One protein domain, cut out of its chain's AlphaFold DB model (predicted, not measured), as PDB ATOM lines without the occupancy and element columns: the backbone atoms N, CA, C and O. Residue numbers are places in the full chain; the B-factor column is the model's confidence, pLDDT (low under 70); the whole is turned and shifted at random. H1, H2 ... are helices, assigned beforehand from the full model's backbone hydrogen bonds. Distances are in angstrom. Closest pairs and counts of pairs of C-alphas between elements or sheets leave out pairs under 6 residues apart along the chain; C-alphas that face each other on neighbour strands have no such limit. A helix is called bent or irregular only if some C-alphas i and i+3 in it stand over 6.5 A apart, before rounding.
ATOM      1  N   HIS A  58      81.334   9.707  41.196       84.62
ATOM      2  CA  HIS A  58      81.243   8.262  41.190       84.62
ATOM      3  C   HIS A  58      82.635   7.687  41.419       84.62
ATOM      4  O   HIS A  58      83.593   8.096  40.767       84.62
ATOM      5  N   LEU A  59      82.752   6.810  42.421       82.31
ATOM      6  CA  LEU A  59      84.019   6.185  42.826       82.31
ATOM      7  C   LEU A  59      85.164   7.197  43.061       82.31
ATOM      8  O   LEU A  59      86.335   6.927  42.816       82.31
ATOM      9  N   GLY A  60      84.821   8.384  43.572       78.69
ATOM     10  CA  GLY A  60      85.782   9.440  43.904       78.69
ATOM     11  C   GLY A  60      86.239  10.309  42.728       78.69
ATOM     12  O   GLY A  60      87.075  11.182  42.945       78.69
ATOM     13  N   LEU A  61      85.685  10.112  41.529       79.94
ATOM     14  CA  LEU A  61      85.887  10.980  40.369       79.94
ATOM     15  C   LEU A  61      84.629  11.788  40.059       79.94
ATOM     16  O   LEU A  61      83.524  11.307  40.325       79.94
ATOM     17  N   PRO A  62      84.752  12.988  39.466       85.44
ATOM     18  CA  PRO A  62      83.605  13.692  38.910       85.44
ATOM     19  C   PRO A  62      82.878  12.795  37.906       85.44
ATOM     20  O   PRO A  62      83.461  12.365  36.913       85.44
ATOM     21  N   LEU A  63      81.597  12.524  38.164       86.06
ATOM     22  CA  LEU A  63      80.773  11.681  37.295       86.06
ATOM     23  C   LEU A  63      80.573  12.335  35.918       86.06
ATOM     24  O   LEU A  63      80.463  11.655  34.905       86.06
ATOM     25  N   LEU A  64      80.563  13.670  35.882       84.81
ATOM     26  CA  LEU A  64      80.595  14.452  34.654       84.81
ATOM     27  C   LEU A  64      81.971  15.081  34.515       84.81
ATOM     28  O   LEU A  64      82.300  16.026  35.233       84.81
ATOM     29  N   ILE A  65      82.767  14.572  33.581       76.81
ATOM     30  CA  ILE A  65      84.098  15.112  33.326       76.81
ATOM     31  C   ILE A  65      83.935  16.482  32.636       76.81
ATOM     32  O   ILE A  65      83.399  16.558  31.526       76.81
ATOM     33  N   PRO A  66      84.361  17.588  33.270       74.25
ATOM     34  CA  PRO A  66      84.342  18.906  32.656       74.25
ATOM     35  C   PRO A  66      85.348  18.971  31.500       74.25
ATOM     36  O   PRO A  66      86.317  18.216  31.451       74.25
ATOM     37  N   ARG A  67      85.173  19.944  30.591       77.31
ATOM     38  CA  ARG A  67      86.128  20.186  29.488       77.31
ATOM     39  C   ARG A  67      87.572  20.331  29.987       77.31
ATOM     40  O   ARG A  67      88.499  19.863  29.335       77.31
ATOM     41  N   SER A  68      87.757  20.949  31.154       79.81
ATOM     42  CA  SER A  68      89.060  21.016  31.813       79.81
ATOM     43  C   SER A  68      89.314  19.756  32.643       79.81
ATOM     44  O   SER A  68      88.889  19.662  33.794       79.81
ATOM     45  N   LYS A  69      90.076  18.809  32.085       77.00
ATOM     46  CA  LYS A  69      90.530  17.602  32.804       77.00
ATOM     47  C   LYS A  69      91.336  17.935  34.062       77.00
ATOM     48  O   LYS A  69      91.288  17.192  35.034       77.00
ATOM     49  N   ARG A  70      92.038  19.076  34.068       79.50
ATOM     50  CA  ARG A  70      92.780  19.561  35.239       79.50
ATOM     51  C   ARG A  70      91.847  19.816  36.424       79.50
ATOM     52  O   ARG A  70      92.137  19.346  37.513       79.50
ATOM     53  N   LEU A  71      90.697  20.459  36.198       77.81
ATOM     54  CA  LEU A  71      89.713  20.699  37.263       77.81
ATOM     55  C   LEU A  71      89.139  19.398  37.832       77.81
ATOM     56  O   LEU A  71      88.887  19.319  39.030       77.81
ATOM     57  N   ALA A  72      88.965  18.365  37.004       77.19
ATOM     58  CA  ALA A  72      88.526  17.057  37.492       77.19
ATOM     59  C   ALA A  72      89.555  16.352  38.383       77.19
ATOM     60  O   ALA A  72      89.188  15.494  39.181       77.19
ATOM     61  N   LEU A  73      90.829  16.711  38.238       82.44
ATOM     62  CA  LEU A  73      91.958  16.095  38.918       82.44
ATOM     63  C   LEU A  73      92.460  16.896  40.126       82.44
ATOM     64  O   LEU A  73      93.354  16.422  40.829       82.44
ATOM     65  N   GLU A  74      91.924  18.090  40.387       84.56
ATOM     66  CA  GLU A  74      92.415  18.929  41.486       84.56
ATOM     67  C   GLU A  74      92.129  18.279  42.846       84.56
ATOM     68  O   GLU A  74      93.033  18.117  43.658       84.56
ATOM     69  N   GLU A  75      90.918  17.752  43.042       82.19
ATOM     70  CA  GLU A  75      90.583  16.996  44.254       82.19
ATOM     71  C   GLU A  75      91.440  15.729  44.402       82.19
ATOM     72  O   GLU A  75      91.810  15.327  45.505       82.19
ATOM     73  N   LEU A  76      91.794  15.085  43.288       85.69
ATOM     74  CA  LEU A  76      92.658  13.910  43.318       85.69
ATOM     75  C   LEU A  76      94.071  14.266  43.798       85.69
ATOM     76  O   LEU A  76      94.674  13.513  44.564       85.69
ATOM     77  N   LYS A  77      94.572  15.434  43.392       86.38
ATOM     78  CA  LYS A  77      95.837  16.005  43.861       86.38
ATOM     79  C   LYS A  77      95.779  16.370  45.341       86.38
ATOM     80  O   LYS A  77      96.695  16.008  46.071       86.38
ATOM     81  N   GLU A  78      94.698  16.984  45.808       87.50
ATOM     82  CA  GLU A  78      94.492  17.255  47.238       87.50
ATOM     83  C   GLU A  78      94.506  15.965  48.069       87.50
ATOM     84  O   GLU A  78      95.194  15.886  49.084       87.50
ATOM     85  N   ARG A  79      93.824  14.909  47.608       86.69
ATOM     86  CA  ARG A  79      93.821  13.597  48.280       86.69
ATOM     87  C   ARG A  79      95.200  12.941  48.297       86.69
ATOM     88  O   ARG A  79      95.555  12.302  49.289       86.69
ATOM     89  N   LEU A  80      95.965  13.082  47.213       86.81
ATOM     90  CA  LEU A  80      97.343  12.604  47.149       86.81
ATOM     91  C   LEU A  80      98.207  13.335  48.181       86.81
ATOM     92  O   LEU A  80      98.906  12.685  48.954       86.81
ATOM     93  N   PHE A  81      98.105  14.663  48.259       85.12
ATOM     94  CA  PHE A  81      98.854  15.445  49.240       85.12
ATOM     95  C   PHE A  81      98.429  15.184  50.675       85.12
ATOM     96  O   PHE A  81      99.297  15.044  51.525       85.12
ATOM     97  N   ALA A  82      97.136  15.041  50.956       86.00
ATOM     98  CA  ALA A  82      96.663  14.710  52.296       86.00
ATOM     99  C   ALA A  82      97.257  13.380  52.796       86.00
ATOM    100  O   ALA A  82      97.672  13.282  53.950       86.00
ATOM    101  N   LYS A  83      97.366  12.372  51.916       82.75
ATOM    102  CA  LYS A  83      98.043  11.105  52.238       82.75
ATOM    103  C   LYS A  83      99.535  11.302  52.506       82.75
ATOM    104  O   LYS A  83     100.050  10.713  53.446       82.75
ATOM    105  N   LEU A  84     100.205  12.135  51.709       80.12
ATOM    106  CA  LEU A  84     101.642  12.397  51.835       80.12
ATOM    107  C   LEU A  84     101.997  13.225  53.081       80.12
ATOM    108  O   LEU A  84     102.970  12.908  53.759       80.12
ATOM    109  N   LEU A  85     101.203  14.250  53.402       76.94
ATOM    110  CA  LEU A  85     101.407  15.147  54.547       76.94
ATOM    111  C   LEU A  85     101.162  14.457  55.893       76.94
ATOM    112  O   LEU A  85     101.787  14.814  56.886       76.94
ATOM    113  N   GLY A  86     100.281  13.453  55.933       71.62
ATOM    114  CA  GLY A  86     100.028  12.657  57.137       71.62
ATOM    115  C   GLY A  86     101.200  11.760  57.553       71.62
ATOM    116  O   GLY A  86     101.146  11.125  58.606       71.62
ATOM    117  N   TRP A  87     102.261  11.678  56.747       74.00
ATOM    118  CA  TRP A  87     103.402  10.814  57.009       74.00
ATOM    119  C   TRP A  87     104.572  11.586  57.601       74.00
ATOM    120  O   TRP A  87     104.883  12.703  57.193       74.00
ATOM    121  N   LYS A  88     105.273  10.962  58.558       67.31
ATOM    122  CA  LYS A  88     106.519  11.490  59.126       67.31
ATOM    123  C   LYS A  88     107.640  11.405  58.083       67.31
ATOM    124  O   LYS A  88     108.577  10.629  58.232       67.31
ATOM    125  N   ALA A  89     107.554  12.209  57.024       66.12
ATOM    126  CA  ALA A  89     108.492  12.231  55.903       66.12
ATOM    127  C   ALA A  89     109.948  12.447  56.355       66.12
ATOM    128  O   ALA A  89     110.873  11.960  55.710       66.12
ATOM    129  N   LYS A  90     110.144  13.104  57.507       68.44
ATOM    130  CA  LYS A  90     111.450  13.317  58.151       68.44
ATOM    131  C   LYS A  90     112.111  12.041  58.700       68.44
ATOM    132  O   LYS A  90     113.298  12.078  58.983       68.44
ATOM    133  N   LEU A  91     111.376  10.934  58.850       80.25
ATOM    134  CA  LEU A  91     111.910   9.651  59.338       80.25
ATOM    135  C   LEU A  91     112.312   8.687  58.213       80.25
ATOM    136  O   LEU A  91     112.811   7.600  58.486       80.25
ATOM    137  N   LEU A  92     112.066   9.047  56.952       82.06
ATOM    138  CA  LEU A  92     112.274   8.161  55.813       82.06
ATOM    139  C   LEU A  92     113.503   8.580  55.004       82.06
ATOM    140  O   LEU A  92     113.679   9.751  54.644       82.06
ATOM    141  N   SER A  93     114.310   7.587  54.626       88.88
ATOM    142  CA  SER A  93     115.365   7.765  53.629       88.88
ATOM    143  C   SER A  93     114.777   8.246  52.298       88.88
ATOM    144  O   SER A  93     113.578   8.112  52.036       88.88
ATOM    145  N   GLN A  94     115.613   8.806  51.425       85.62
ATOM    146  CA  GLN A  94     115.166   9.259  50.104       85.62
ATOM    147  C   GLN A  94     114.535   8.121  49.286       85.62
ATOM    148  O   GLN A  94     113.473   8.305  48.692       85.62
ATOM    149  N   ALA A  95     115.142   6.929  49.317       89.12
ATOM    150  CA  ALA A  95     114.595   5.737  48.674       89.12
ATOM    151  C   ALA A  95     113.253   5.317  49.297       89.12
ATOM    152  O   ALA A  95     112.297   5.044  48.573       89.12
ATOM    153  N   GLY A  96     113.142   5.344  50.631       88.50
ATOM    154  CA  GLY A  96     111.892   5.049  51.335       88.50
ATOM    155  C   GLY A  96     110.766   6.010  50.948       88.50
ATOM    156  O   GLY A  96     109.662   5.570  50.631       88.50
ATOM    157  N   ARG A  97     111.063   7.316  50.883       84.75
ATOM    158  CA  ARG A  97     110.123   8.348  50.421       84.75
ATOM    159  C   ARG A  97     109.672   8.103  48.982       84.75
ATOM    160  O   ARG A  97     108.473   8.124  48.723       84.75
ATOM    161  N   ALA A  98     110.599   7.823  48.066       87.50
ATOM    162  CA  ALA A  98     110.278   7.574  46.661       87.50
ATOM    163  C   ALA A  98     109.375   6.341  46.473       87.50
ATOM    164  O   ALA A  98     108.377   6.408  45.752       87.50
ATOM    165  N   THR A  99     109.681   5.235  47.157       89.56
ATOM    166  CA  THR A  99     108.885   3.999  47.100       89.56
ATOM    167  C   THR A  99     107.463   4.219  47.603       89.56
ATOM    168  O   THR A  99     106.499   3.812  46.953       89.56
ATOM    169  N   LEU A 100     107.318   4.906  48.735       86.06
ATOM    170  CA  LEU A 100     106.015   5.186  49.330       86.06
ATOM    171  C   LEU A 100     105.208   6.199  48.504       86.06
ATOM    172  O   LEU A 100     104.010   6.011  48.309       86.06
ATOM    173  N   ILE A 101     105.849   7.223  47.936       86.62
ATOM    174  CA  ILE A 101     105.201   8.137  46.987       86.62
ATOM    175  C   ILE A 101     104.661   7.354  45.786       86.62
ATOM    176  O   ILE A 101     103.504   7.529  45.403       86.62
ATOM    177  N   ARG A 102     105.482   6.468  45.208       88.31
ATOM    178  CA  ARG A 102     105.107   5.665  44.043       88.31
ATOM    179  C   ARG A 102     103.913   4.766  44.345       88.31
ATOM    180  O   ARG A 102     102.982   4.733  43.545       88.31
ATOM    181  N   SER A 103     103.911   4.065  45.478       89.88
ATOM    182  CA  SER A 103     102.805   3.171  45.848       89.88
ATOM    183  C   SER A 103     101.508   3.943  46.132       89.88
ATOM    184  O   SER A 103     100.428   3.550  45.678       89.88
ATOM    185  N   ALA A 104     101.605   5.086  46.816       87.31
ATOM    186  CA  ALA A 104     100.471   5.948  47.126       87.31
ATOM    187  C   ALA A 104      99.853   6.564  45.867       87.31
ATOM    188  O   ALA A 104      98.637   6.516  45.679       87.31
ATOM    189  N   ALA A 105     100.694   7.115  44.990       87.25
ATOM    190  CA  ALA A 105     100.256   7.691  43.731       87.25
ATOM    191  C   ALA A 105      99.654   6.613  42.824       87.25
ATOM    192  O   ALA A 105      98.547   6.798  42.332       87.25
ATOM    193  N   ALA A 106     100.320   5.466  42.655       88.88
ATOM    194  CA  ALA A 106      99.822   4.388  41.803       88.88
ATOM    195  C   ALA A 106      98.443   3.885  42.257       88.88
ATOM    196  O   ALA A 106      97.526   3.813  41.446       88.88
ATOM    197  N   SER A 107      98.267   3.605  43.553       88.06
ATOM    198  CA  SER A 107      96.985   3.118  44.085       88.06
ATOM    199  C   SER A 107      95.851   4.138  43.952       88.06
ATOM    200  O   SER A 107      94.730   3.771  43.608       88.06
ATOM    201  N   LEU A 108      96.128   5.423  44.190       86.31
ATOM    202  CA  LEU A 108      95.120   6.479  44.106       86.31
ATOM    203  C   LEU A 108      94.763   6.835  42.653       86.31
ATOM    204  O   LEU A 108      93.608   7.137  42.353       86.31
ATOM    205  N   LEU A 109      95.750   6.806  41.756       86.06
ATOM    206  CA  LEU A 109      95.602   7.208  40.359       86.06
ATOM    207  C   LEU A 109      95.139   6.071  39.448       86.06
ATOM    208  O   LEU A 109      94.604   6.375  38.386       86.06
ATOM    209  N   ALA A 110      95.270   4.801  39.852       88.12
ATOM    210  CA  ALA A 110      94.919   3.638  39.029       88.12
ATOM    211  C   ALA A 110      93.517   3.747  38.406       88.12
ATOM    212  O   ALA A 110      93.371   3.629  37.192       88.12
ATOM    213  N   TYR A 111      92.502   4.061  39.217       85.56
ATOM    214  CA  TYR A 111      91.130   4.236  38.730       85.56
ATOM    215  C   TYR A 111      90.959   5.488  37.858       85.56
ATOM    216  O   TYR A 111      90.145   5.509  36.952       85.56
ATOM    217  N   SER A 112      91.722   6.552  38.100       84.00
ATOM    218  CA  SER A 112      91.596   7.795  37.321       84.00
ATOM    219  C   SER A 112      92.238   7.666  35.942       84.00
ATOM    220  O   SER A 112      91.673   8.103  34.940       84.00
ATOM    221  N   MET A 113      93.392   7.002  35.884       86.12
ATOM    222  CA  MET A 113      94.145   6.774  34.654       86.12
ATOM    223  C   MET A 113      93.445   5.811  33.690       86.12
ATOM    224  O   MET A 113      93.736   5.860  32.499       86.12
ATOM    225  N   SER A 114      92.492   4.992  34.157       85.62
ATOM    226  CA  SER A 114      91.685   4.152  33.264       85.62
ATOM    227  C   SER A 114      90.672   4.941  32.426       85.62
ATOM    228  O   SER A 114      90.220   4.433  31.406       85.62
ATOM    229  N   PHE A 115      90.304   6.168  32.823       79.69
ATOM    230  CA  PHE A 115      89.349   7.000  32.073       79.69
ATOM    231  C   PHE A 115      90.013   8.118  31.270       79.69
ATOM    232  O   PHE A 115      89.451   8.570  30.272       79.69
ATOM    233  N   PHE A 116      91.173   8.621  31.701       78.56
ATOM    234  CA  PHE A 116      91.876   9.689  30.993       78.56
ATOM    235  C   PHE A 116      93.340   9.822  31.417       78.56
ATOM    236  O   PHE A 116      93.715   9.582  32.562       78.56
ATOM    237  N   TYR A 117      94.162  10.311  30.488       84.75
ATOM    238  CA  TYR A 117      95.545  10.687  30.763       84.75
ATOM    239  C   TYR A 117      95.642  11.874  31.726       84.75
ATOM    240  O   TYR A 117      94.869  12.837  31.640       84.75
ATOM    241  N   LEU A 118      96.646  11.823  32.601       86.69
ATOM    242  CA  LEU A 118      96.993  12.920  33.495       86.69
ATOM    243  C   LEU A 118      97.641  14.059  32.688       86.69
ATOM    244  O   LEU A 118      98.606  13.812  31.961       86.69
ATOM    245  N   PRO A 119      97.147  15.306  32.789       87.81
ATOM    246  CA  PRO A 119      97.782  16.448  32.145       87.81
ATOM    247  C   PRO A 119      99.215  16.636  32.646       87.81
ATOM    248  O   PRO A 119      99.456  16.602  33.852       87.81
ATOM    249  N   LEU A 120     100.153  16.936  31.743       88.81
ATOM    250  CA  LEU A 120     101.555  17.190  32.106       88.81
ATOM    251  C   LEU A 120     101.687  18.270  33.186       88.81
ATOM    252  O   LEU A 120     102.433  18.088  34.140       88.81
ATOM    253  N   SER A 121     100.896  19.343  33.097       87.50
ATOM    254  CA  SER A 121     100.897  20.415  34.098       87.50
ATOM    255  C   SER A 121     100.472  19.941  35.491       87.50
ATOM    256  O   SER A 121     100.990  20.434  36.488       87.50
ATOM    257  N   TRP A 122      99.563  18.966  35.574       88.56
ATOM    258  CA  TRP A 122      99.172  18.341  36.837       88.56
ATOM    259  C   TRP A 122     100.316  17.483  37.390       88.56
ATOM    260  O   TRP A 122     100.673  17.612  38.559       88.56
ATOM    261  N   CYS A 123     100.952  16.671  36.538       87.94
ATOM    262  CA  CYS A 123     102.104  15.850  36.921       87.94
ATOM    263  C   CYS A 123     103.278  16.707  37.413       87.94
ATOM    264  O   CYS A 123     103.895  16.375  38.423       87.94
ATOM    265  N   SER A 124     103.566  17.826  36.742       88.56
ATOM    266  CA  SER A 124     104.605  18.773  37.156       88.56
ATOM    267  C   SER A 124     104.314  19.392  38.522       88.56
ATOM    268  O   SER A 124     105.233  19.538  39.325       88.56
ATOM    269  N   ASP A 125     103.054  19.726  38.814       85.88
ATOM    270  CA  ASP A 125     102.668  20.278  40.116       85.88
ATOM    271  C   ASP A 125     102.833  19.252  41.240       85.88
ATOM    272  O   ASP A 125     103.353  19.579  42.307       85.88
ATOM    273  N   VAL A 126     102.442  18.002  40.987       84.62
ATOM    274  CA  VAL A 126     102.633  16.897  41.931       84.62
ATOM    275  C   VAL A 126     104.119  16.622  42.162       84.62
ATOM    276  O   VAL A 126     104.554  16.548  43.308       84.62
ATOM    277  N   ALA A 127     104.918  16.563  41.095       84.81
ATOM    278  CA  ALA A 127     106.360  16.366  41.192       84.81
ATOM    279  C   ALA A 127     107.060  17.506  41.949       84.81
ATOM    280  O   ALA A 127     107.972  17.245  42.728       84.81
ATOM    281  N   ARG A 128     106.637  18.764  41.753       84.38
ATOM    282  CA  ARG A 128     107.176  19.920  42.485       84.38
ATOM    283  C   ARG A 128     106.900  19.804  43.981       84.38
ATOM    284  O   ARG A 128     107.805  19.988  44.781       84.38
ATOM    285  N   ALA A 129     105.671  19.462  44.348       78.50
ATOM    286  CA  ALA A 129     105.289  19.315  45.746       78.50
ATOM    287  C   ALA A 129     105.952  18.111  46.440       78.50
ATOM    288  O   ALA A 129     106.116  18.135  47.650       78.50
ATOM    289  N   MET A 130     106.365  17.085  45.690       73.62
ATOM    290  CA  MET A 130     107.095  15.921  46.215       73.62
ATOM    291  C   MET A 130     108.603  16.154  46.410       73.62
ATOM    292  O   MET A 130     109.270  15.306  47.002       73.62
ATOM    293  N   LYS A 131     109.160  17.250  45.875       69.81
ATOM    294  CA  LYS A 131     110.586  17.601  46.017       69.81
ATOM    295  C   LYS A 131     110.900  18.392  47.294       69.81
ATOM    296  O   LYS A 131     112.075  18.480  47.641       69.81
TER     297      LYS A 131
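What this domain is: This is residues 58 to 131 of the 132 residues of an uncharacterized protein of Morella rubra (UniProt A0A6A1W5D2). A helical hairpin of two kinked helices, H2 and H1, set at an angle to each other, has a shorter third helix, H3, running loosely beside the first half of H1, so that the three helix centres make a triangle. The long axis runs with the hairpin: residues 58 to 68, with no named element, lie at one end, and the link of residues 86 to 93 turns at the opposite end. The printed part has 74 residues with three named helices, H1, H2 and H3 in that order along the chain, and no named strand; the class is all helix. The whole is compact, with a radius of gyration of the C-alphas of 13.0 A, and elongated, spanning 40 by 23 by 18 A.

Where its parts are: H2, the longest helix, is residues 94 to 113 and measures 26.2 A from first to last C-alpha, beginning at C-alpha 94 at (115.166, 9.259, 50.104). It has a kink of 36 degrees near residue 107 and is irregular, with C-alphas 108 and 111 7.1 A apart. H1 is residues 69 to 85, 24.4 A long, and begins at C-alpha 69 at (90.530, 17.602, 32.804). It has a kink of 30 degrees near residue 76 and is irregular, with C-alphas 72 and 75 7.1 A apart. H3 is residues 120 to 129, 14.3 A long, and ends at C-alpha 129 at (105.289, 19.315, 45.746).

How they stand to each other: H2 touches H1 with its residues 101 to 109 alone; the closest C-alphas are those of Ala 105 and Leu 80, 6.7 A apart. The two form a helical hairpin and run opposite ways at a steep tilt of 36 degrees, only just more than shallow. H1 and H3 only just touch, with 3 pairs of C-alphas within 8 A. H1 touches H3 with its residues 70 to 77 alone, and the closest C-alphas are those of Arg 70 and Trp 122, 6.7 A apart. H1 and H3 run the same way at a shallow tilt of 18 degrees. H2 and H3 are apart. In H3 every O i to N i+4 pair is within hydrogen-bond range; in H2 14 of 16 are, and in H1 11 of 13.

The domain as a whole: The two C-alphas farthest apart, those of Arg 67 and Leu 91, are 40.8 A from each other. The printed part has no cut. The link from H1 to H2 has 8 residues and that from H2 to H3 has 6; both are short links. The mean pLDDT of the printed part is 83.0, and the model's confidence is under 70 at residues 88 to 90 and at residue 131.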